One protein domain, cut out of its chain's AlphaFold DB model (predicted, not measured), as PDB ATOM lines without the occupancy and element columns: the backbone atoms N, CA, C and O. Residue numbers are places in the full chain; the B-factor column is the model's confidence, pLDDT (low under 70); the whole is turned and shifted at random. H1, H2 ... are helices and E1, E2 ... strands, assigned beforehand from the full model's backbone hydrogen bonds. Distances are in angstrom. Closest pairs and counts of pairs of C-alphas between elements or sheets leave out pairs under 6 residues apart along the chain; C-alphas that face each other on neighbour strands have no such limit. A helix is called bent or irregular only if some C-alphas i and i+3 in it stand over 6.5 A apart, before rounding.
ATOM      1  N   LEU A   5     -47.916  -5.672 -23.265       96.19
ATOM      2  CA  LEU A   5     -47.821  -4.453 -22.479       96.19
ATOM      3  C   LEU A   5     -46.385  -4.200 -22.013       96.19
ATOM      4  O   LEU A   5     -45.595  -5.122 -21.848       96.19
ATOM      5  N   VAL A   6     -46.055  -2.933 -21.796       97.06
ATOM      6  CA  VAL A   6     -44.813  -2.502 -21.140       97.06
ATOM      7  C   VAL A   6     -45.210  -1.703 -19.916       97.06
ATOM      8  O   VAL A   6     -46.026  -0.788 -20.027       97.06
ATOM      9  N   ARG A   7     -44.625  -2.018 -18.760       97.88
ATOM     10  CA  ARG A   7     -44.780  -1.225 -17.539       97.88
ATOM     11  C   ARG A   7     -43.489  -0.470 -17.263       97.88
ATOM     12  O   ARG A   7     -42.440  -1.081 -17.088       97.88
ATOM     13  N   LEU A   8     -43.590   0.851 -17.190       98.19
ATOM     14  CA  LEU A   8     -42.505   1.734 -16.790       98.19
ATOM     15  C   LEU A   8     -42.742   2.235 -15.369       98.19
ATOM     16  O   LEU A   8     -43.856   2.648 -15.044       98.19
ATOM     17  N   VAL A   9     -41.692   2.265 -14.557       98.44
ATOM     18  CA  VAL A   9     -41.614   3.105 -13.359       98.44
ATOM     19  C   VAL A   9     -40.814   4.345 -13.722       98.44
ATOM     20  O   VAL A   9     -39.724   4.247 -14.279       98.44
ATOM     21  N   ILE A  10     -41.381   5.516 -13.453       98.56
ATOM     22  CA  ILE A  10     -40.797   6.806 -13.802       98.56
ATOM     23  C   ILE A  10     -40.576   7.586 -12.514       98.56
ATOM     24  O   ILE A  10     -41.531   7.914 -11.806       98.56
ATOM     25  N   THR A  11     -39.318   7.906 -12.237       98.56
ATOM     26  CA  THR A  11     -38.931   8.765 -11.121       98.56
ATOM     27  C   THR A  11     -39.092  10.218 -11.547       98.56
ATOM     28  O   THR A  11     -38.510  10.662 -12.541       98.56
ATOM     29  N   LEU A  12     -39.901  10.961 -10.802       98.31
ATOM     30  CA  LEU A  12     -40.118  12.393 -10.956       98.31
ATOM     31  C   LEU A  12     -39.390  13.137  -9.842       98.31
ATOM     32  O   LEU A  12     -39.505  12.744  -8.687       98.31
ATOM     33  N   ARG A  13     -38.742  14.258 -10.157       98.00
ATOM     34  CA  ARG A  13     -38.303  15.242  -9.161       98.00
ATOM     35  C   ARG A  13     -39.307  16.387  -9.098       98.00
ATOM     36  O   ARG A  13     -39.666  16.946 -10.136       98.00
ATOM     37  N   LEU A  14     -39.751  16.745  -7.895       98.06
ATOM     38  CA  LEU A  14     -40.643  17.886  -7.681       98.06
ATOM     39  C   LEU A  14     -39.851  19.198  -7.748       98.06
ATOM     40  O   LEU A  14     -38.926  19.405  -6.968       98.06
ATOM     41  N   ASP A  15     -40.215  20.112  -8.644       96.94
ATOM     42  CA  ASP A  15     -39.504  21.387  -8.829       96.94
ATOM     43  C   ASP A  15     -40.137  22.544  -8.029       96.94
ATOM     44  O   ASP A  15     -39.506  23.584  -7.823       96.94
ATOM     45  N   SER A  16     -41.351  22.335  -7.514       94.81
ATOM     46  CA  SER A  16     -42.108  23.237  -6.635       94.81
ATOM     47  C   SER A  16     -42.649  22.488  -5.416       94.81
ATOM     48  O   SER A  16     -42.868  21.283  -5.507       94.81
ATOM     49  N   ASP A  17     -42.963  23.192  -4.325       95.94
ATOM     50  CA  ASP A  17     -43.754  22.596  -3.243       95.94
ATOM     51  C   ASP A  17     -45.206  22.375  -3.682       95.94
ATOM     52  O   ASP A  17     -45.875  23.286  -4.181       95.94
ATOM     53  N   ILE A  18     -45.703  21.157  -3.483       94.94
ATOM     54  CA  ILE A  18     -47.049  20.744  -3.882       94.94
ATOM     55  C   ILE A  18     -47.881  20.468  -2.634       94.94
ATOM     56  O   ILE A  18     -47.659  19.483  -1.937       94.94
ATOM     57  N   VAL A  19     -48.845  21.348  -2.362       93.19
ATOM     58  CA  VAL A  19     -49.728  21.273  -1.181       93.19
ATOM     59  C   VAL A  19     -50.877  20.273  -1.338       93.19
ATOM     60  O   VAL A  19     -51.345  19.726  -0.346       93.19
ATOM     61  N   ASP A  20     -51.342  20.037  -2.567       91.75
ATOM     62  CA  ASP A  20     -52.397  19.064  -2.864       91.75
ATOM     63  C   ASP A  20     -51.769  17.680  -3.072       91.75
ATOM     64  O   ASP A  20     -51.098  17.436  -4.078       91.75
ATOM     65  N   SER A  21     -52.001  16.760  -2.132       91.88
ATOM     66  CA  SER A  21     -51.451  15.400  -2.189       91.88
ATOM     67  C   SER A  21     -51.923  14.608  -3.413       91.88
ATOM     68  O   SER A  21     -51.266  13.646  -3.806       91.88
ATOM     69  N   LEU A  22     -53.021  15.017  -4.056       91.88
ATOM     70  CA  LEU A  22     -53.588  14.383  -5.247       91.88
ATOM     71  C   LEU A  22     -53.332  15.190  -6.528       91.88
ATOM     72  O   LEU A  22     -53.918  14.891  -7.572       91.88
ATOM     73  N   ALA A  23     -52.448  16.192  -6.491       92.88
ATOM     74  CA  ALA A  23     -52.195  17.082  -7.623       92.88
ATOM     75  C   ALA A  23     -51.808  16.342  -8.915       92.88
ATOM     76  O   ALA A  23     -52.217  16.757 -10.003       92.88
ATOM     77  N   LEU A  24     -51.056  15.235  -8.814       94.44
ATOM     78  CA  LEU A  24     -50.621  14.444  -9.972       94.44
ATOM     79  C   LEU A  24     -51.794  13.873 -10.774       94.44
ATOM     80  O   LEU A  24     -51.727  13.818 -11.999       94.44
ATOM     81  N   PHE A  25     -52.909  13.522 -10.128       92.56
ATOM     82  CA  PHE A  25     -54.101  13.041 -10.832       92.56
ATOM     83  C   PHE A  25     -54.752  14.131 -11.701       92.56
ATOM     84  O   PHE A  25     -55.543  13.834 -12.602       92.56
ATOM     85  N   GLY A  26     -54.384  15.401 -11.499       90.88
ATOM     86  CA  GLY A  26     -54.722  16.511 -12.384       90.88
ATOM     87  C   GLY A  26     -54.175  16.357 -13.806       90.88
ATOM     88  O   GLY A  26     -54.709  16.993 -14.709       90.88
ATOM     89  N   ILE A  27     -53.198  15.470 -14.037       92.31
ATOM     90  CA  ILE A  27     -52.607  15.211 -15.360       92.31
ATOM     91  C   ILE A  27     -53.651  14.841 -16.427       92.31
ATOM     92  O   ILE A  27     -53.466  15.145 -17.605       92.31
ATOM     93  N   HIS A  28     -54.791  14.263 -16.028       91.12
ATOM     94  CA  HIS A  28     -55.884  13.918 -16.944       91.12
ATOM     95  C   HIS A  28     -56.414  15.108 -17.762       91.12
ATOM     96  O   HIS A  28     -56.971  14.895 -18.837       91.12
ATOM     97  N   SER A  29     -56.276  16.343 -17.264       90.50
ATOM     98  CA  SER A  29     -56.793  17.540 -17.935       90.50
ATOM     99  C   SER A  29     -55.845  18.100 -18.997       90.50
ATOM    100  O   SER A  29     -56.305  18.780 -19.910       90.50
ATOM    101  N   CYS A  30     -54.542  17.811 -18.909       92.69
ATOM    102  CA  CYS A  30     -53.525  18.402 -19.782       92.69
ATOM    103  C   CYS A  30     -52.755  17.382 -20.635       92.69
ATOM    104  O   CYS A  30     -52.200  17.766 -21.666       92.69
ATOM    105  N   PHE A  31     -52.739  16.095 -20.266       96.00
ATOM    106  CA  PHE A  31     -51.858  15.105 -20.897       96.00
ATOM    107  C   PHE A  31     -52.096  14.925 -22.395       96.00
ATOM    108  O   PHE A  31     -51.138  14.887 -23.159       96.00
ATOM    109  N   ALA A  32     -53.355  14.863 -22.841       95.12
ATOM    110  CA  ALA A  32     -53.667  14.729 -24.265       95.12
ATOM    111  C   ALA A  32     -53.108  15.911 -25.080       95.12
ATOM    112  O   ALA A  32     -52.461  15.708 -26.105       95.12
ATOM    113  N   GLY A  33     -53.272  17.144 -24.587       94.25
ATOM    114  CA  GLY A  33     -52.698  18.333 -25.223       94.25
ATOM    115  C   GLY A  33     -51.166  18.331 -25.202       94.25
ATOM    116  O   GLY A  33     -50.531  18.684 -26.194       94.25
ATOM    117  N   ALA A  34     -50.556  17.876 -24.105       95.62
ATOM    118  CA  ALA A  34     -49.108  17.703 -24.017       95.62
ATOM    119  C   ALA A  34     -48.590  16.647 -25.013       95.62
ATOM    120  O   ALA A  34     -47.574  16.871 -25.668       95.62
ATOM    121  N   PHE A  35     -49.320  15.545 -25.194       96.12
ATOM    122  CA  PHE A  35     -49.004  14.513 -26.180       96.12
ATOM    123  C   PHE A  35     -49.136  15.031 -27.612       96.12
ATOM    124  O   PHE A  35     -48.258  14.788 -28.437       96.12
ATOM    125  N   GLN A  36     -50.185  15.802 -27.907       94.06
ATOM    126  CA  GLN A  36     -50.338  16.453 -29.207       94.06
ATOM    127  C   GLN A  36     -49.155  17.378 -29.517       94.06
ATOM    128  O   GLN A  36     -48.595  17.297 -30.607       94.06
ATOM    129  N   ARG A  37     -48.733  18.201 -28.548       93.31
ATOM    130  CA  ARG A  37     -47.559  19.078 -28.680       93.31
ATOM    131  C   ARG A  37     -46.271  18.285 -28.894       93.31
ATOM    132  O   ARG A  37     -45.488  18.654 -29.760       93.31
ATOM    133  N   ALA A  38     -46.078  17.190 -28.157       92.94
ATOM    134  CA  ALA A  38     -44.935  16.300 -28.355       92.94
ATOM    135  C   ALA A  38     -44.903  15.722 -29.782       92.94
ATOM    136  O   ALA A  38     -43.840  15.673 -30.390       92.94
ATOM    137  N   CYS A  39     -46.060  15.356 -30.350       90.69
ATOM    138  CA  CYS A  39     -46.147  14.907 -31.745       90.69
ATOM    139  C   CYS A  39     -45.729  16.008 -32.733       90.69
ATOM    140  O   CYS A  39     -44.957  15.737 -33.650       90.69
ATOM    141  N   SER A  40     -46.207  17.243 -32.539       85.81
ATOM    142  CA  SER A  40     -45.899  18.382 -33.419       85.81
ATOM    143  C   SER A  40     -44.409  18.737 -33.446       85.81
ATOM    144  O   SER A  40     -43.932  19.286 -34.434       85.81
ATOM    145  N   CYS A  41     -43.666  18.428 -32.380       76.69
ATOM    146  CA  CYS A  41     -42.217  18.617 -32.336       76.69
ATOM    147  C   CYS A  41     -41.445  17.606 -33.203       76.69
ATOM    148  O   CYS A  41     -40.291  17.864 -33.526       76.69
ATOM    149  N   VAL A  42     -42.058  16.473 -33.564       74.44
ATOM    150  CA  VAL A  42     -41.420  15.394 -34.342       74.44
ATOM    151  C   VAL A  42     -41.795  15.456 -35.827       74.44
ATOM    152  O   VAL A  42     -41.023  15.018 -36.675       74.44
ATOM    153  N   GLY A  43     -42.951  16.027 -36.174       70.00
ATOM    154  CA  GLY A  43     -43.366  16.177 -37.567       70.00
ATOM    155  C   GLY A  43     -44.752  16.808 -37.734       70.00
ATOM    156  O   GLY A  43     -45.439  17.082 -36.746       70.00
ATOM    157  N   PRO A  44     -45.179  17.062 -38.984       65.00
ATOM    158  CA  PRO A  44     -46.471  17.674 -39.275       65.00
ATOM    159  C   PRO A  44     -47.649  16.801 -38.817       65.00
ATOM    160  O   PRO A  44     -47.550  15.580 -38.688       65.00
ATOM    161  N   HIS A  45     -48.800  17.439 -38.590       63.75
ATOM    162  CA  HIS A  45     -50.024  16.747 -38.195       63.75
ATOM    163  C   HIS A  45     -50.559  15.853 -39.322       63.75
ATOM    164  O   HIS A  45     -51.036  16.347 -40.341       63.75
ATOM    165  N   ASP A  46     -50.551  14.542 -39.091       67.94
ATOM    166  CA  ASP A  46     -51.221  13.542 -39.924       67.94
ATOM    167  C   ASP A  46     -52.517  13.053 -39.247       67.94
ATOM    168  O   ASP A  46     -52.550  12.807 -38.035       67.94
ATOM    169  N   ARG A  47     -53.584  12.864 -40.037       65.44
ATOM    170  CA  ARG A  47     -54.860  12.269 -39.595       65.44
ATOM    171  C   ARG A  47     -54.679  10.852 -39.038       65.44
ATOM    172  O   ARG A  47     -55.451  10.457 -38.166       65.44
ATOM    173  N   ASN A  48     -53.641  10.135 -39.475       74.75
ATOM    174  CA  ASN A  48     -53.255   8.812 -38.968       74.75
ATOM    175  C   ASN A  48     -51.991   8.830 -38.091       74.75
ATOM    176  O   ASN A  48     -51.412   7.773 -37.805       74.75
ATOM    177  N   GLY A  49     -51.582  10.020 -37.640       85.06
ATOM    178  CA  GLY A  49     -50.392  10.221 -36.825       85.06
ATOM    179  C   GLY A  49     -50.518   9.691 -35.387       85.06
ATOM    180  O   GLY A  49     -51.594   9.253 -34.960       85.06
ATOM    181  N   PRO A  50     -49.430   9.770 -34.597       90.31
ATOM    182  CA  PRO A  50     -49.362   9.185 -33.256       90.31
ATOM    183  C   PRO A  50     -50.466   9.664 -32.304       90.31
ATOM    184  O   PRO A  50     -51.032   8.859 -31.565       90.31
ATOM    185  N   TYR A  51     -50.822  10.955 -32.343       92.00
ATOM    186  CA  TYR A  51     -51.915  11.490 -31.525       92.00
ATOM    187  C   TYR A  51     -53.252  10.821 -31.858       92.00
ATOM    188  O   TYR A  51     -53.953  10.366 -30.957       92.00
ATOM    189  N   SER A  52     -53.584  10.716 -33.149       89.25
ATOM    190  CA  SER A  52     -54.827  10.087 -33.599       89.25
ATOM    191  C   SER A  52     -54.889   8.636 -33.125       89.25
ATOM    192  O   SER A  52     -55.832   8.255 -32.441       89.25
ATOM    193  N   ARG A  53     -53.825   7.857 -33.345       90.25
ATOM    194  CA  ARG A  53     -53.774   6.441 -32.943       90.25
ATOM    195  C   ARG A  53     -53.970   6.218 -31.441       90.25
ATOM    196  O   ARG A  53     -54.590   5.231 -31.068       90.25
ATOM    197  N   ASN A  54     -53.502   7.124 -30.582       92.50
ATOM    198  CA  ASN A  54     -53.568   6.933 -29.127       92.50
ATOM    199  C   ASN A  54     -54.759   7.632 -28.448       92.50
ATOM    200  O   ASN A  54     -55.213   7.166 -27.404       92.50
ATOM    201  N   PHE A  55     -55.274   8.729 -29.016       92.00
ATOM    202  CA  PHE A  55     -56.258   9.596 -28.353       92.00
ATOM    203  C   PHE A  55     -57.545   9.844 -29.144       92.00
ATOM    204  O   PHE A  55     -58.508  10.318 -28.542       92.00
ATOM    205  N   SER A  56     -57.619   9.529 -30.446       82.62
ATOM    206  CA  SER A  56     -58.848   9.775 -31.224       82.62
ATOM    207  C   SER A  56     -60.026   8.948 -30.717       82.62
ATOM    208  O   SER A  56     -61.169   9.398 -30.782       82.62
ATOM    209  N   GLN A  57     -59.739   7.743 -30.203       84.81
ATOM    210  CA  GLN A  57     -60.743   6.747 -29.826       84.81
ATOM    211  C   GLN A  57     -61.763   6.541 -30.965       84.81
ATOM    212  O   GLN A  57     -62.959   6.371 -30.714       84.81
ATOM    213  N   SER A  58     -61.296   6.600 -32.220       78.56
ATOM    214  CA  SER A  58     -62.119   6.376 -33.406       78.56
ATOM    215  C   SER A  58     -62.688   4.962 -33.406       78.56
ATOM    216  O   SER A  58     -61.988   3.991 -33.121       78.56
ATOM    217  N   LEU A  59     -63.976   4.850 -33.722       79.81
ATOM    218  CA  LEU A  59     -64.643   3.560 -33.806       79.81
ATOM    219  C   LEU A  59     -64.152   2.755 -35.009       79.81
ATOM    220  O   LEU A  59     -63.706   3.316 -36.008       79.81
ATOM    221  N   SER A  60     -64.259   1.431 -34.887       76.19
ATOM    222  CA  SER A  60     -63.986   0.522 -36.001       76.19
ATOM    223  C   SER A  60     -65.010   0.756 -37.112       76.19
ATOM    224  O   SER A  60     -66.133   1.179 -36.839       76.19
ATOM    225  N   THR A  61     -64.643   0.468 -38.356       77.75
ATOM    226  CA  THR A  61     -65.606   0.417 -39.464       77.75
ATOM    227  C   THR A  61     -66.445  -0.862 -39.440       77.75
ATOM    228  O   THR A  61     -67.481  -0.908 -40.094       77.75
ATOM    229  N   ASP A  62     -66.033  -1.879 -38.674       79.81
ATOM    230  CA  ASP A  62     -66.779  -3.124 -38.484       79.81
ATOM    231  C   ASP A  62     -67.992  -2.923 -37.544       79.81
ATOM    232  O   ASP A  62     -67.807  -2.648 -36.350       79.81
ATOM    233  N   PRO A  63     -69.239  -3.105 -38.030       76.25
ATOM    234  CA  PRO A  63     -70.447  -2.964 -37.218       76.25
ATOM    235  C   PRO A  63     -70.498  -3.887 -35.991       76.25
ATOM    236  O   PRO A  63     -71.062  -3.493 -34.963       76.25
ATOM    237  N   ALA A  64     -69.918  -5.091 -36.066       75.88
ATOM    238  CA  ALA A  64     -69.879  -6.022 -34.940       75.88
ATOM    239  C   ALA A  64     -68.993  -5.467 -33.815       75.88
ATOM    240  O   ALA A  64     -69.434  -5.359 -32.665       75.88
ATOM    241  N   ALA A  65     -67.791  -5.002 -34.161       73.94
ATOM    242  CA  ALA A  65     -66.887  -4.340 -33.227       73.94
ATOM    243  C   ALA A  65     -67.468  -3.037 -32.651       73.94
ATOM    244  O   ALA A  65     -67.348  -2.790 -31.448       73.94
ATOM    245  N   VAL A  66     -68.151  -2.217 -33.462       75.75
ATOM    246  CA  VAL A  66     -68.818  -0.985 -32.993       75.75
ATOM    247  C   VAL A  66     -69.871  -1.300 -31.935       75.75
ATOM    248  O   VAL A  66     -69.886  -0.680 -30.866       75.75
ATOM    249  N   ARG A  67     -70.731  -2.291 -32.206       72.25
ATOM    250  CA  ARG A  67     -71.774  -2.730 -31.270       72.25
ATOM    251  C   ARG A  67     -71.173  -3.250 -29.965       72.25
ATOM    252  O   ARG A  67     -71.744  -3.017 -28.899       72.25
ATOM    253  N   ARG A  68     -70.035  -3.941 -30.051       72.88
ATOM    254  CA  ARG A  68     -69.382  -4.609 -28.923       72.88
ATOM    255  C   ARG A  68     -68.566  -3.658 -28.044       72.88
ATOM    256  O   ARG A  68     -68.630  -3.775 -26.821       72.88
ATOM    257  N   TYR A  69     -67.843  -2.701 -28.631       75.25
ATOM    258  CA  TYR A  69     -66.857  -1.903 -27.893       75.25
ATOM    259  C   TYR A  69     -67.232  -0.436 -27.659       75.25
ATOM    260  O   TYR A  69     -66.617   0.152 -26.776       75.25
ATOM    261  N   GLN A  70     -68.254   0.118 -28.335       66.75
ATOM    262  CA  GLN A  70     -68.872   1.464 -28.198       66.75
ATOM    263  C   GLN A  70     -67.958   2.707 -28.177       66.75
ATOM    264  O   GLN A  70     -68.294   3.710 -28.800       66.75
ATOM    265  N   LYS A  71     -66.851   2.694 -27.430       80.88
ATOM    266  CA  LYS A  71     -65.773   3.678 -27.419       80.88
ATOM    267  C   LYS A  71     -64.451   2.985 -27.033       80.88
ATOM    268  O   LYS A  71     -64.355   2.487 -25.907       80.88
ATOM    269  N   PRO A  72     -63.420   2.999 -27.899       86.75
ATOM    270  CA  PRO A  72     -62.104   2.454 -27.582       86.75
ATOM    271  C   PRO A  72     -61.530   3.075 -26.299       86.75
ATOM    272  O   PRO A  72     -61.581   4.299 -26.146       86.75
ATOM    273  N   PRO A  73     -60.984   2.291 -25.359       93.62
ATOM    274  CA  PRO A  73     -60.238   2.830 -24.226       93.62
ATOM    275  C   PRO A  73     -58.928   3.489 -24.683       93.62
ATOM    276  O   PRO A  73     -58.406   3.158 -25.736       93.62
ATOM    277  N   LEU A  74     -58.366   4.387 -23.867       96.69
ATOM    278  CA  LEU A  74     -56.992   4.855 -24.087       96.69
ATOM    279  C   LEU A  74     -56.000   3.706 -23.801       96.69
ATOM    280  O   LEU A  74     -56.201   3.005 -22.798       96.69
ATOM    281  N   PRO A  75     -54.940   3.537 -24.614       97.19
ATOM    282  CA  PRO A  75     -54.041   2.379 -24.582       97.19
ATOM    283  C   PRO A  75     -52.912   2.505 -23.556       97.19
ATOM    284  O   PRO A  75     -51.813   1.984 -23.741       97.19
ATOM    285  N   PHE A  76     -53.173   3.232 -22.475       98.19
ATOM    286  CA  PHE A  76     -52.226   3.411 -21.392       98.19
ATOM    287  C   PHE A  76     -52.938   3.524 -20.048       98.19
ATOM    288  O   PHE A  76     -54.145   3.795 -19.985       98.19
ATOM    289  N   THR A  77     -52.170   3.355 -18.977       98.25
ATOM    290  CA  THR A  77     -52.580   3.655 -17.607       98.25
ATOM    291  C   THR A  77     -51.457   4.306 -16.823       98.25
ATOM    292  O   THR A  77     -50.327   3.830 -16.822       98.25
ATOM    293  N   PHE A  78     -51.786   5.379 -16.111       98.31
ATOM    294  CA  PHE A  78     -50.953   5.887 -15.030       98.31
ATOM    295  C   PHE A  78     -51.354   5.256 -13.698       98.31
ATOM    296  O   PHE A  78     -52.547   5.189 -13.408       98.31
ATOM    297  N   SER A  79     -50.374   4.882 -12.876       97.19
ATOM    298  CA  SER A  79     -50.537   4.742 -11.424       97.19
ATOM    299  C   SER A  79     -49.803   5.902 -10.762       97.19
ATOM    300  O   SER A  79     -48.620   6.129 -11.028       97.19
ATOM    301  N   LEU A  80     -50.538   6.676  -9.967       95.94
ATOM    302  CA  LEU A  80     -50.088   7.941  -9.398       95.94
ATOM    303  C   LEU A  80     -50.160   7.841  -7.870       95.94
ATOM    304  O   LEU A  80     -51.210   7.458  -7.349       95.94
ATOM    305  N   PRO A  81     -49.086   8.174  -7.139       95.12
ATOM    306  CA  PRO A  81     -49.100   8.129  -5.689       95.12
ATOM    307  C   PRO A  81     -49.775   9.373  -5.111       95.12
ATOM    308  O   PRO A  81     -49.911  10.410  -5.767       95.12
ATOM    309  N   GLN A  82     -50.132   9.278  -3.834       92.88
ATOM    310  CA  GLN A  82     -50.353  10.467  -3.022       92.88
ATOM    311  C   GLN A  82     -48.998  11.091  -2.684       92.88
ATOM    312  O   GLN A  82     -48.073  10.395  -2.269       92.88
ATOM    313  N   LEU A  83     -48.881  12.402  -2.861       94.75
ATOM    314  CA  LEU A  83     -47.676  13.136  -2.499       94.75
ATOM    315  C   LEU A  83     -47.624  13.376  -0.988       94.75
ATOM    316  O   LEU A  83     -48.649  13.626  -0.349       94.75
ATOM    317  N   SER A  84     -46.415  13.355  -0.428       93.75
ATOM    318  CA  SER A  84     -46.171  13.814   0.939       93.75
ATOM    319  C   SER A  84     -46.490  15.303   1.067       93.75
ATOM    320  O   SER A  84     -46.288  16.063   0.118       93.75
ATOM    321  N   LEU A  85     -46.923  15.743   2.249       93.25
ATOM    322  CA  LEU A  85     -47.134  17.167   2.513       93.25
ATOM    323  C   LEU A  85     -45.814  17.960   2.395       93.25
ATOM    324  O   LEU A  85     -44.743  17.393   2.634       93.25
ATOM    325  N   PRO A  86     -45.866  19.256   2.034       94.00
ATOM    326  CA  PRO A  86     -44.684  20.113   1.999       94.00
ATOM    327  C   PRO A  86     -43.951  20.224   3.351       94.00
ATOM    328  O   PRO A  86     -44.591  20.102   4.397       94.00
ATOM    329  N   PRO A  87     -42.634  20.520   3.353       95.31
ATOM    330  CA  PRO A  87     -41.800  20.783   2.179       95.31
ATOM    331  C   PRO A  87     -41.463  19.495   1.415       95.31
ATOM    332  O   PRO A  87     -40.935  18.529   1.971       95.31
ATOM    333  N   ASN A  88     -41.771  19.485   0.120       96.69
ATOM    334  CA  ASN A  88     -41.576  18.340  -0.770       96.69
ATOM    335  C   ASN A  88     -40.872  18.717  -2.081       96.69
ATOM    336  O   ASN A  88     -40.531  17.833  -2.865       96.69
ATOM    337  N   ARG A  89     -40.557  19.997  -2.298       97.31
ATOM    338  CA  ARG A  89     -39.660  20.419  -3.373       97.31
ATOM    339  C   ARG A  89     -38.321  19.675  -3.301       97.31
ATOM    340  O   ARG A  89     -37.739  19.496  -2.235       97.31
ATOM    341  N   GLY A  90     -37.829  19.249  -4.458       97.44
ATOM    342  CA  GLY A  90     -36.606  18.470  -4.621       97.44
ATOM    343  C   GLY A  90     -36.753  16.989  -4.275       97.44
ATOM    344  O   GLY A  90     -35.837  16.226  -4.571       97.44
ATOM    345  N   ARG A  91     -37.879  16.559  -3.684       97.44
ATOM    346  CA  ARG A  91     -38.143  15.140  -3.423       97.44
ATOM    347  C   ARG A  91     -38.389  14.397  -4.725       97.44
ATOM    348  O   ARG A  91     -38.940  14.949  -5.682       97.44
ATOM    349  N   GLU A  92     -38.013  13.129  -4.705       97.81
ATOM    350  CA  GLU A  92     -38.333  12.192  -5.765       97.81
ATOM    351  C   GLU A  92     -39.599  11.407  -5.432       97.81
ATOM    352  O   GLU A  92     -39.853  11.050  -4.280       97.81
ATOM    353  N   VAL A  93     -40.405  11.169  -6.457       97.81
ATOM    354  CA  VAL A  93     -41.661  10.425  -6.391       97.81
ATOM    355  C   VAL A  93     -41.733   9.512  -7.606       97.81
ATOM    356  O   VAL A  93     -41.457   9.938  -8.725       97.81
ATOM    357  N   GLU A  94     -42.137   8.265  -7.396       98.19
ATOM    358  CA  GLU A  94     -42.334   7.308  -8.482       98.19
ATOM    359  C   GLU A  94     -43.787   7.301  -8.956       98.19
ATOM    360  O   GLU A  94     -44.722   7.207  -8.162       98.19
ATOM    361  N   ILE A  95     -43.973   7.343 -10.272       98.25
ATOM    362  CA  ILE A  95     -45.235   6.992 -10.926       98.25
ATOM    363  C   ILE A  95     -45.027   5.744 -11.780       98.25
ATOM    364  O   ILE A  95     -43.900   5.436 -12.166       98.25
ATOM    365  N   SER A  96     -46.100   5.034 -12.127       98.06
ATOM    366  CA  SER A  96     -46.033   4.011 -13.178       98.06
ATOM    367  C   SER A  96     -46.802   4.437 -14.422       98.06
ATOM    368  O   SER A  96     -47.858   5.060 -14.312       98.06
ATOM    369  N   LEU A  97     -46.296   4.053 -15.592       98.50
ATOM    370  CA  LEU A  97     -46.975   4.152 -16.880       98.50
ATOM    371  C   LEU A  97     -46.980   2.773 -17.541       98.50
ATOM    372  O   LEU A  97     -45.922   2.258 -17.893       98.50
ATOM    373  N   THR A  98     -48.159   2.194 -17.742       98.50
ATOM    374  CA  THR A  98     -48.315   0.985 -18.557       98.50
ATOM    375  C   THR A  98     -48.778   1.381 -19.953       98.50
ATOM    376  O   THR A  98     -49.769   2.098 -20.081       98.50
ATOM    377  N   LEU A  99     -48.086   0.913 -20.990       98.19
ATOM    378  CA  LEU A  99     -48.455   1.061 -22.402       98.19
ATOM    379  C   LEU A  99     -48.933  -0.281 -22.954       98.19
ATOM    380  O   LEU A  99     -48.402  -1.322 -22.573       98.19
ATOM    381  N   VAL A 100     -49.917  -0.258 -23.851       97.44
ATOM    382  CA  VAL A 100     -50.584  -1.469 -24.349       97.44
ATOM    383  C   VAL A 100     -50.518  -1.554 -25.870       97.44
ATOM    384  O   VAL A 100     -50.873  -0.604 -26.569       97.44
ATOM    385  N   GLY A 101     -50.115  -2.717 -26.383       95.50
ATOM    386  CA  GLY A 101     -50.105  -3.027 -27.811       95.50
ATOM    387  C   GLY A 101     -49.330  -1.994 -28.632       95.50
ATOM    388  O   GLY A 101     -48.226  -1.589 -28.267       95.50
ATOM    389  N   SER A 102     -49.927  -1.520 -29.724       94.88
ATOM    390  CA  SER A 102     -49.319  -0.521 -30.610       94.88
ATOM    391  C   SER A 102     -48.986   0.816 -29.942       94.88
ATOM    392  O   SER A 102     -48.228   1.588 -30.515       94.88
ATOM    393  N   ALA A 103     -49.459   1.113 -28.725       95.88
ATOM    394  CA  ALA A 103     -49.021   2.311 -28.003       95.88
ATOM    395  C   ALA A 103     -47.548   2.252 -27.563       95.88
ATOM    396  O   ALA A 103     -46.918   3.297 -27.391       95.88
ATOM    397  N   ILE A 104     -46.983   1.046 -27.420       95.44
ATOM    398  CA  ILE A 104     -45.597   0.827 -26.982       95.44
ATOM    399  C   ILE A 104     -44.606   1.505 -27.940       95.44
ATOM    400  O   ILE A 104     -43.660   2.144 -27.487       95.44
ATOM    401  N   GLN A 105     -44.871   1.479 -29.252       93.12
ATOM    402  CA  GLN A 105     -44.004   2.104 -30.264       93.12
ATOM    403  C   GLN A 105     -43.908   3.638 -30.132       93.12
ATOM    404  O   GLN A 105     -43.081   4.271 -30.781       93.12
ATOM    405  N   TYR A 106     -44.787   4.259 -29.336       94.19
ATOM    406  CA  TYR A 106     -44.821   5.704 -29.106       94.19
ATOM    407  C   TYR A 106     -44.262   6.094 -27.736       94.19
ATOM    408  O   TYR A 106     -44.479   7.218 -27.283       94.19
ATOM    409  N   MET A 107     -43.544   5.197 -27.057       93.75
ATOM    410  CA  MET A 107     -43.026   5.424 -25.707       93.75
ATOM    411  C   MET A 107     -42.249   6.742 -25.564       93.75
ATOM    412  O   MET A 107     -42.507   7.507 -24.634       93.75
ATOM    413  N   SER A 108     -41.354   7.062 -26.501       92.44
ATOM    414  CA  SER A 108     -40.582   8.314 -26.475       92.44
ATOM    415  C   SER A 108     -41.481   9.559 -26.531       92.44
ATOM    416  O   SER A 108     -41.200  10.569 -25.877       92.44
ATOM    417  N   LEU A 109     -42.617   9.480 -27.238       94.62
ATOM    418  CA  LEU A 109     -43.635  10.533 -27.243       94.62
ATOM    419  C   LEU A 109     -44.385  10.598 -25.913       94.62
ATOM    420  O   LEU A 109     -44.647  11.699 -25.440       94.62
ATOM    421  N   TYR A 110     -44.685   9.463 -25.275       96.62
ATOM    422  CA  TYR A 110     -45.279   9.438 -23.933       96.62
ATOM    423  C   TYR A 110     -44.368  10.091 -22.885       96.62
ATOM    424  O   TYR A 110     -44.845  10.918 -22.108       96.62
ATOM    425  N   LEU A 111     -43.066   9.783 -22.885       95.12
ATOM    426  CA  LEU A 111     -42.093  10.410 -21.978       95.12
ATOM    427  C   LEU A 111     -41.963  11.918 -22.243       95.12
ATOM    428  O   LEU A 111     -41.976  12.724 -21.309       95.12
ATOM    429  N   SER A 112     -41.924  12.317 -23.516       94.62
ATOM    430  CA  SER A 112     -41.895  13.731 -23.916       94.62
ATOM    431  C   SER A 112     -43.167  14.474 -23.494       94.62
ATOM    432  O   SER A 112     -43.101  15.568 -22.932       94.62
ATOM    433  N   ALA A 113     -44.333  13.861 -23.705       96.62
ATOM    434  CA  ALA A 113     -45.627  14.383 -23.286       96.62
ATOM    435  C   ALA A 113     -45.712  14.527 -21.766       96.62
ATOM    436  O   ALA A 113     -46.210  15.537 -21.277       96.62
ATOM    437  N   LEU A 114     -45.195  13.552 -21.016       97.12
ATOM    438  CA  LEU A 114     -45.153  13.589 -19.558       97.12
ATOM    439  C   LEU A 114     -44.298  14.758 -19.059       97.12
ATOM    440  O   LEU A 114     -44.751  15.516 -18.204       97.12
ATOM    441  N   LYS A 115     -43.112  14.964 -19.643       95.75
ATOM    442  CA  LYS A 115     -42.257  16.120 -19.338       95.75
ATOM    443  C   LYS A 115     -42.983  17.448 -19.591       95.75
ATOM    444  O   LYS A 115     -42.947  18.334 -18.742       95.75
ATOM    445  N   LEU A 116     -43.671  17.575 -20.728       95.94
ATOM    446  CA  LEU A 116     -44.454  18.772 -21.067       95.94
ATOM    447  C   LEU A 116     -45.675  18.970 -20.156       95.94
ATOM    448  O   LEU A 116     -46.036  20.104 -19.856       95.94
ATOM    449  N   ALA A 117     -46.336  17.886 -19.747       96.50
ATOM    450  CA  ALA A 117     -47.509  17.943 -18.883       96.50
ATOM    451  C   ALA A 117     -47.143  18.347 -17.450       96.50
ATOM    452  O   ALA A 117     -47.915  19.051 -16.806       96.50
ATOM    453  N   LEU A 118     -45.976  17.916 -16.961       96.56
ATOM    454  CA  LEU A 118     -45.529  18.161 -15.590       96.56
ATOM    455  C   LEU A 118     -44.719  19.450 -15.418       96.56
ATOM    456  O   LEU A 118     -44.579  19.912 -14.290       96.56
ATOM    457  N   SER A 119     -44.250  20.088 -16.498       95.00
ATOM    458  CA  SER A 119     -43.535  21.372 -16.396       95.00
ATOM    459  C   SER A 119     -44.397  22.501 -15.819       95.00
ATOM    460  O   SER A 119     -43.867  23.474 -15.292       95.00
ATOM    461  N   SER A 120     -45.722  22.396 -15.961       92.62
ATOM    462  CA  SER A 120     -46.700  23.297 -15.348       92.62
ATOM    463  C   SER A 120     -48.055  22.589 -15.257       92.62
ATOM    464  O   SER A 120     -48.707  22.346 -16.273       92.62
ATOM    465  N   PHE A 121     -48.479  22.235 -14.043       92.06
ATOM    466  CA  PHE A 121     -49.737  21.530 -13.782       92.06
ATOM    467  C   PHE A 121     -50.425  22.002 -12.495       92.06
ATOM    468  O   PHE A 121     -49.952  22.892 -11.785       92.06
ATOM    469  N   GLY A 122     -51.590  21.418 -12.211       87.25
ATOM    470  CA  GLY A 122     -52.424  21.804 -11.077       87.25
ATOM    471  C   GLY A 122     -53.158  23.134 -11.293       87.25
ATOM    472  O   GLY A 122     -53.209  23.655 -12.412       87.25
ATOM    473  N   PRO A 123     -53.783  23.686 -10.238       82.81
ATOM    474  CA  PRO A 123     -54.529  24.938 -10.322       82.81
ATOM    475  C   PRO A 123     -53.662  26.070 -10.886       82.81
ATOM    476  O   PRO A 123     -52.618  26.396 -10.323       82.81
ATOM    477  N   SER A 124     -54.090  26.654 -12.010       83.75
ATOM    478  CA  SER A 124     -53.380  27.734 -12.716       83.75
ATOM    479  C   SER A 124     -51.926  27.411 -13.110       83.75
ATOM    480  O   SER A 124     -51.135  28.335 -13.268       83.75
ATOM    481  N   GLY A 125     -51.556  26.130 -13.243       86.12
ATOM    482  CA  GLY A 125     -50.201  25.736 -13.648       86.12
ATOM    483  C   GLY A 125     -49.115  26.003 -12.596       86.12
ATOM    484  O   GLY A 125     -47.948  26.163 -12.947       86.12
ATOM    485  N   ARG A 126     -49.496  26.095 -11.314       89.44
ATOM    486  CA  ARG A 126     -48.604  26.470 -10.203       89.44
ATOM    487  C   ARG A 126     -47.592  25.399  -9.799       89.44
ATOM    488  O   ARG A 126     -46.617  25.740  -9.136       89.44
ATOM    489  N   TYR A 127     -47.833  24.134 -10.133       95.25
ATOM    490  CA  TYR A 127     -46.937  23.039  -9.772       95.25
ATOM    491  C   TYR A 127     -46.034  22.666 -10.938       95.25
ATOM    492  O   TYR A 127     -46.460  22.700 -12.092       95.25
ATOM    493  N   ALA A 128     -44.808  22.271 -10.621       96.19
ATOM    494  CA  ALA A 128     -43.832  21.789 -11.580       96.19
ATOM    495  C   ALA A 128     -43.132  20.539 -11.041       96.19
ATOM    496  O   ALA A 128     -42.766  20.457  -9.866       96.19
ATOM    497  N   ALA A 129     -42.951  19.565 -11.920       97.50
ATOM    498  CA  ALA A 129     -42.138  18.383 -11.702       97.50
ATOM    499  C   ALA A 129     -41.517  17.955 -13.032       97.50
ATOM    500  O   ALA A 129     -42.019  18.289 -14.108       97.50
ATOM    501  N   GLN A 130     -40.451  17.168 -12.968       96.44
ATOM    502  CA  GLN A 130     -39.799  16.649 -14.163       96.44
ATOM    503  C   GLN A 130     -39.423  15.178 -14.002       96.44
ATOM    504  O   GLN A 130     -38.930  14.792 -12.941       96.44
ATOM    505  N   PRO A 131     -39.632  14.344 -15.036       97.50
ATOM    506  CA  PRO A 131     -39.095  12.993 -15.037       97.50
ATOM    507  C   PRO A 131     -37.565  13.056 -15.099       97.50
ATOM    508  O   PRO A 131     -37.007  13.820 -15.886       97.50
ATOM    509  N   VAL A 132     -36.895  12.259 -14.267       97.56
ATOM    510  CA  VAL A 132     -35.425  12.169 -14.218       97.56
ATOM    511  C   VAL A 132     -34.909  10.810 -14.687       97.56
ATOM    512  O   VAL A 132     -33.812  10.732 -15.235       97.56
ATOM    513  N   LYS A 133     -35.719   9.757 -14.531       97.31
ATOM    514  CA  LYS A 133     -35.385   8.377 -14.897       97.31
ATOM    515  C   LYS A 133     -36.651   7.592 -15.239       97.31
ATOM    516  O   LYS A 133     -37.701   7.843 -14.649       97.31
ATOM    517  N   ALA A 134     -36.548   6.641 -16.164       97.94
ATOM    518  CA  ALA A 134     -37.570   5.635 -16.430       97.94
ATOM    519  C   ALA A 134     -36.945   4.236 -16.528       97.94
ATOM    520  O   ALA A 134     -35.909   4.044 -17.168       97.94
ATOM    521  N   GLU A 135     -37.600   3.259 -15.911       98.06
ATOM    522  CA  GLU A 135     -37.178   1.860 -15.864       98.06
ATOM    523  C   GLU A 135     -38.325   0.956 -16.315       98.06
ATOM    524  O   GLU A 135     -39.455   1.135 -15.863       98.06
ATOM    525  N   ALA A 136     -38.049  -0.017 -17.180       97.56
ATOM    526  CA  ALA A 136     -38.994  -1.087 -17.481       97.56
ATOM    527  C   ALA A 136     -39.031  -2.090 -16.331       97.56
ATOM    528  O   ALA A 136     -38.001  -2.382 -15.726       97.56
ATOM    529  N   VAL A 137     -40.220  -2.617 -16.051       97.06
ATOM    530  CA  VAL A 137     -40.457  -3.599 -14.992       97.06
ATOM    531  C   VAL A 137     -40.843  -4.933 -15.617       97.06
ATOM    532  O   VAL A 137     -41.746  -4.976 -16.456       97.06
ATOM    533  N   ASP A 138     -40.170  -6.007 -15.212       94.75
ATOM    534  CA  ASP A 138     -40.490  -7.366 -15.649       94.75
ATOM    535  C   ASP A 138     -41.657  -7.998 -14.861       94.75
ATOM    536  O   ASP A 138     -42.317  -7.347 -14.046       94.75
ATOM    537  N   TYR A 139     -41.925  -9.286 -15.102       90.94
ATOM    538  CA  TYR A 139     -42.976 -10.024 -14.399       90.94
ATOM    539  C   TYR A 139     -42.748 -10.108 -12.888       90.94
ATOM    540  O   TYR A 139     -43.717 -10.194 -12.152       90.94
ATOM    541  N   TYR A 140     -41.506 -10.085 -12.408       89.81
ATOM    542  CA  TYR A 140     -41.161 -10.292 -11.000       89.81
ATOM    543  C   TYR A 140     -40.796  -8.990 -10.275       89.81
ATOM    544  O   TYR A 140     -40.433  -9.014  -9.100       89.81
ATOM    545  N   GLY A 141     -40.917  -7.848 -10.954       91.50
ATOM    546  CA  GLY A 141     -40.611  -6.534 -10.402       91.50
ATOM    547  C   GLY A 141     -39.160  -6.086 -10.596       91.50
ATOM    548  O   GLY A 141     -38.806  -5.008 -10.110       91.50
ATOM    549  N   ALA A 142     -38.326  -6.861 -11.296       95.44
ATOM    550  CA  ALA A 142     -36.972  -6.442 -11.629       95.44
ATOM    551  C   ALA A 142     -37.017  -5.247 -12.586       95.44
ATOM    552  O   ALA A 142     -37.874  -5.167 -13.471       95.44
ATOM    553  N   ARG A 143     -36.100  -4.297 -12.374       96.81
ATOM    554  CA  ARG A 143     -36.077  -3.020 -13.085       96.81
ATOM    555  C   ARG A 143     -34.882  -2.938 -14.023       96.81
ATOM    556  O   ARG A 143     -33.749  -3.158 -13.600       96.81
ATOM    557  N   SER A 144     -35.150  -2.547 -15.263       95.88
ATOM    558  CA  SER A 144     -34.141  -2.317 -16.297       95.88
ATOM    559  C   SER A 144     -34.175  -0.851 -16.735       95.88
ATOM    560  O   SER A 144     -35.248  -0.357 -17.088       95.88
ATOM    561  N   PRO A 145     -33.047  -0.118 -16.725       95.38
ATOM    562  CA  PRO A 145     -33.031   1.297 -17.088       95.38
ATOM    563  C   PRO A 145     -33.348   1.489 -18.576       95.38
ATOM    564  O   PRO A 145     -32.660   0.950 -19.435       95.38
ATOM    565  N   VAL A 146     -34.373   2.284 -18.883       94.88
ATOM    566  CA  VAL A 146     -34.815   2.574 -20.262       94.88
ATOM    567  C   VAL A 146     -34.435   3.988 -20.677       94.88
ATOM    568  O   VAL A 146     -34.110   4.240 -21.832       94.88
ATOM    569  N   TRP A 147     -34.502   4.938 -19.751       95.62
ATOM    570  CA  TRP A 147     -34.220   6.334 -20.046       95.62
ATOM    571  C   TRP A 147     -33.728   7.068 -18.800       95.62
ATOM    572  O   TRP A 147     -34.185   6.808 -17.686       95.62
ATOM    573  N   GLU A 148     -32.824   8.019 -18.999       93.75
ATOM    574  CA  GLU A 148     -32.328   8.931 -17.971       93.75
ATOM    575  C   GLU A 148     -32.220  10.340 -18.561       93.75
ATOM    576  O   GLU A 148     -31.960  10.514 -19.756       93.75
ATOM    577  N   ALA A 149     -32.427  11.363 -17.733       87.38
ATOM    578  CA  ALA A 149     -32.325  12.749 -18.161       87.38
ATOM    579  C   ALA A 149     -30.964  13.040 -18.824       87.38
ATOM    580  O   ALA A 149     -29.904  12.808 -18.249       87.38
ATOM    581  N   GLY A 150     -31.005  13.581 -20.044       82.88
ATOM    582  CA  GLY A 150     -29.808  13.886 -20.834       82.88
ATOM    583  C   GLY A 150     -29.274  12.719 -21.670       82.88
ATOM    584  O   GLY A 150     -28.309  12.918 -22.402       82.88
ATOM    585  N   ARG A 151     -29.902  11.537 -21.610       87.12
ATOM    586  CA  ARG A 151     -29.594  10.392 -22.476       87.12
ATOM    587  C   ARG A 151     -30.717  10.118 -23.473       87.12
ATOM    588  O   ARG A 151     -31.868  10.520 -23.275       87.12
ATOM    589  N   GLU A 152     -30.364   9.413 -24.540       84.69
ATOM    590  CA  GLU A 152     -31.341   8.813 -25.445       84.69
ATOM    591  C   GLU A 152     -32.049   7.628 -24.775       84.69
ATOM    592  O   GLU A 152     -31.580   7.071 -23.782       84.69
ATOM    593  N   VAL A 153     -33.218   7.281 -25.308       86.81
ATOM    594  CA  VAL A 153     -33.997   6.125 -24.864       86.81
ATOM    595  C   VAL A 153     -33.312   4.845 -25.345       86.81
ATOM    596  O   VAL A 153     -33.045   4.701 -26.535       86.81
ATOM    597  N   ASP A 154     -33.087   3.898 -24.438       87.50
ATOM    598  CA  ASP A 154     -32.609   2.556 -24.763       87.50
ATOM    599  C   ASP A 154     -33.788   1.580 -24.857       87.50
ATOM    600  O   ASP A 154     -34.219   0.968 -23.875       87.50
ATOM    601  N   GLU A 155     -34.331   1.438 -26.066       83.56
ATOM    602  CA  GLU A 155     -35.453   0.535 -26.338       83.56
ATOM    603  C   GLU A 155     -35.099  -0.947 -26.115       83.56
ATOM    604  O   GLU A 155     -36.000  -1.763 -25.924       83.56
ATOM    605  N   LYS A 156     -33.808  -1.316 -26.080       86.00
ATOM    606  CA  LYS A 156     -33.375  -2.711 -25.865       86.00
ATOM    607  C   LYS A 156     -33.638  -3.195 -24.443       86.00
ATOM    608  O   LYS A 156     -33.758  -4.397 -24.229       86.00
ATOM    609  N   ASN A 157     -33.749  -2.269 -23.492       88.69
ATOM    610  CA  ASN A 157     -34.031  -2.580 -22.092       88.69
ATOM    611  C   ASN A 157     -35.535  -2.640 -21.794       88.69
ATOM    612  O   ASN A 157     -35.923  -2.817 -20.637       88.69
ATOM    613  N   LEU A 158     -36.394  -2.497 -22.811       91.12
ATOM    614  CA  LEU A 158     -37.826  -2.700 -22.644       91.12
ATOM    615  C   LEU A 158     -38.135  -4.165 -22.378       91.12
ATOM    616  O   LEU A 158     -37.724  -5.058 -23.115       91.12
ATOM    617  N   VAL A 159     -38.939  -4.394 -21.344       93.06
ATOM    618  CA  VAL A 159     -39.453  -5.719 -21.022       93.06
ATOM    619  C   VAL A 159     -40.890  -5.814 -21.509       93.06
ATOM    620  O   VAL A 159     -41.773  -5.109 -21.017       93.06
ATOM    621  N   LEU A 160     -41.115  -6.679 -22.499       94.50
ATOM    622  CA  LEU A 160     -42.447  -6.956 -23.017       94.50
ATOM    623  C   LEU A 160     -43.143  -7.984 -22.126       94.50
ATOM    624  O   LEU A 160     -42.703  -9.130 -22.005       94.50
ATOM    625  N   LEU A 161     -44.250  -7.569 -21.527       94.94
ATOM    626  CA  LEU A 161     -45.120  -8.423 -20.739       94.94
ATOM    627  C   LEU A 161     -46.260  -8.922 -21.628       94.94
ATOM    628  O   LEU A 161     -46.903  -8.131 -22.318       94.94
ATOM    629  N   SER A 162     -46.532 -10.223 -21.603       93.06
ATOM    630  CA  SER A 162     -47.709 -10.815 -22.235       93.06
ATOM    631  C   SER A 162     -48.725 -11.214 -21.172       93.06
ATOM    632  O   SER A 162     -48.364 -11.572 -20.047       93.06
ATOM    633  N   ALA A 163     -50.011 -11.186 -21.523       87.56
ATOM    634  CA  ALA A 163     -51.064 -11.640 -20.615       87.56
ATOM    635  C   ALA A 163     -50.853 -13.092 -20.142       87.56
ATOM    636  O   ALA A 163     -51.056 -13.391 -18.969       87.56
ATOM    637  N   ASP A 164     -50.395 -13.972 -21.036       88.19
ATOM    638  CA  ASP A 164     -50.047 -15.357 -20.701       88.19
ATOM    639  C   ASP A 164     -48.856 -15.444 -19.730       88.19
ATOM    640  O   ASP A 164     -48.893 -16.194 -18.755       88.19
TER     641      ASP A 164
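This is residues 5 to 164 of the 301 residues of the protein "CRISPR_Cas6 domain-containing protein" of Geobacter sp (UniProt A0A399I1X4). A strongly twisted sheet of five strands forms a wall, and the long kinked helix H5 runs along one face of it; a helical hairpin, H2 and H3, lies beyond H5, with H2 packed across the second part of H5. H1 sits near the edge strand E2, while H4 lies far from the rest at one end of the longest axis. The printed part has 160 residues with five named helices and five named strands, in the order E1 H1 H2 H3 H4 E2 E3 H5 E4 E5; the sheet runs E2 E3 E1 E4 E5, antiparallel throughout, and the class is mixed, helices and strands. The whole is compact, with a radius of gyration of the C-alphas of 16.6 A, and spans 54 by 38 by 31 A.

E1, residues 5 to 14, begins with C-alpha 5 at (-47.821, -4.453, -22.479) and is 27.7 A long from first to last C-alpha. H1, residues 23 to 29, H2, residues 31 to 40, H3, residues 50 to 55, and H4, residues 63 to 69, follow, with H2 14.2 A long. E2 is the short strand of residues 76 to 79. E3, residues 92 to 100, measures 26.1 A and is followed at once by H5, residues 101 to 118, 24.9 A long, whose C-alpha 118 is at (-45.529, 18.161, -15.590). E4, residues 129 to 137, measures 22.3 A and bends by 60 degrees at residue 132. E5, residues 143 to 148, measures 13.4 A and ends with C-alpha 148 at (-32.328, 8.931, -17.971).

In the sheet E1 is an inner strand between E3 and E4, antiparallel to both. N 8 and O 97 are 2.8 A apart across E1 and E3, and N 11 and O 133 are 2.9 A apart across E1 and E4, both within hydrogen-bond range. E2 and E3 form a hairpin, with N 77 and O 98 at 2.9 A; E4 and E5 form another, with N 136 and O 144 at 2.8 A. H1 and H5 make two layers with the sheet, helices on one face of it. H5 is on the sheet at a height of 8.1 A, over E1 and, only just, over E3, on which 3 of its C-alphas fall; it runs along the strands, at 9 degrees to E1 on the local plane. H5 is irregular, with C-alphas 105 and 108 8.0 A apart, and has a kink of 65 degrees near residue 108. E3, H5 and E4 form a split strand-helix-strand unit, two strands running the same way with E1 between them, and its crossover is right-handed. With residues 109 to 117 alone H5 touches H2, about perpendicular at 77 degrees; their closest C-alphas, of Ala 113 and Phe 35, are 4.4 A apart. H2 and H3 form a helical hairpin, opposite ways at a shallow tilt of 13 degrees; their closest C-alphas, of Gln 36 and Tyr 51, are 5.7 A apart. H1 and H5 are close but not clearly touching, the closest C-alphas being those of Ile 27 and Ala 117, 6.8 A apart. H4 is apart from H3 and H5, among others. In H2, H3 and H4 every O i to N i+4 pair is within hydrogen-bond range; H5 has 9 of 14, and H1 has 0 of 3 but 3 of 4 O i to N i+3 pairs.

The two C-alphas farthest apart are those of Pro 63 and Pro 87, 54.2 A. The printed part has no cut. The link from E2 to E3, 12 residues, is long, and residues 149 to 164 hold no named element. The mean pLDDT of the printed part is 91.0; residues 44 to 47 and residue 70 are under 70.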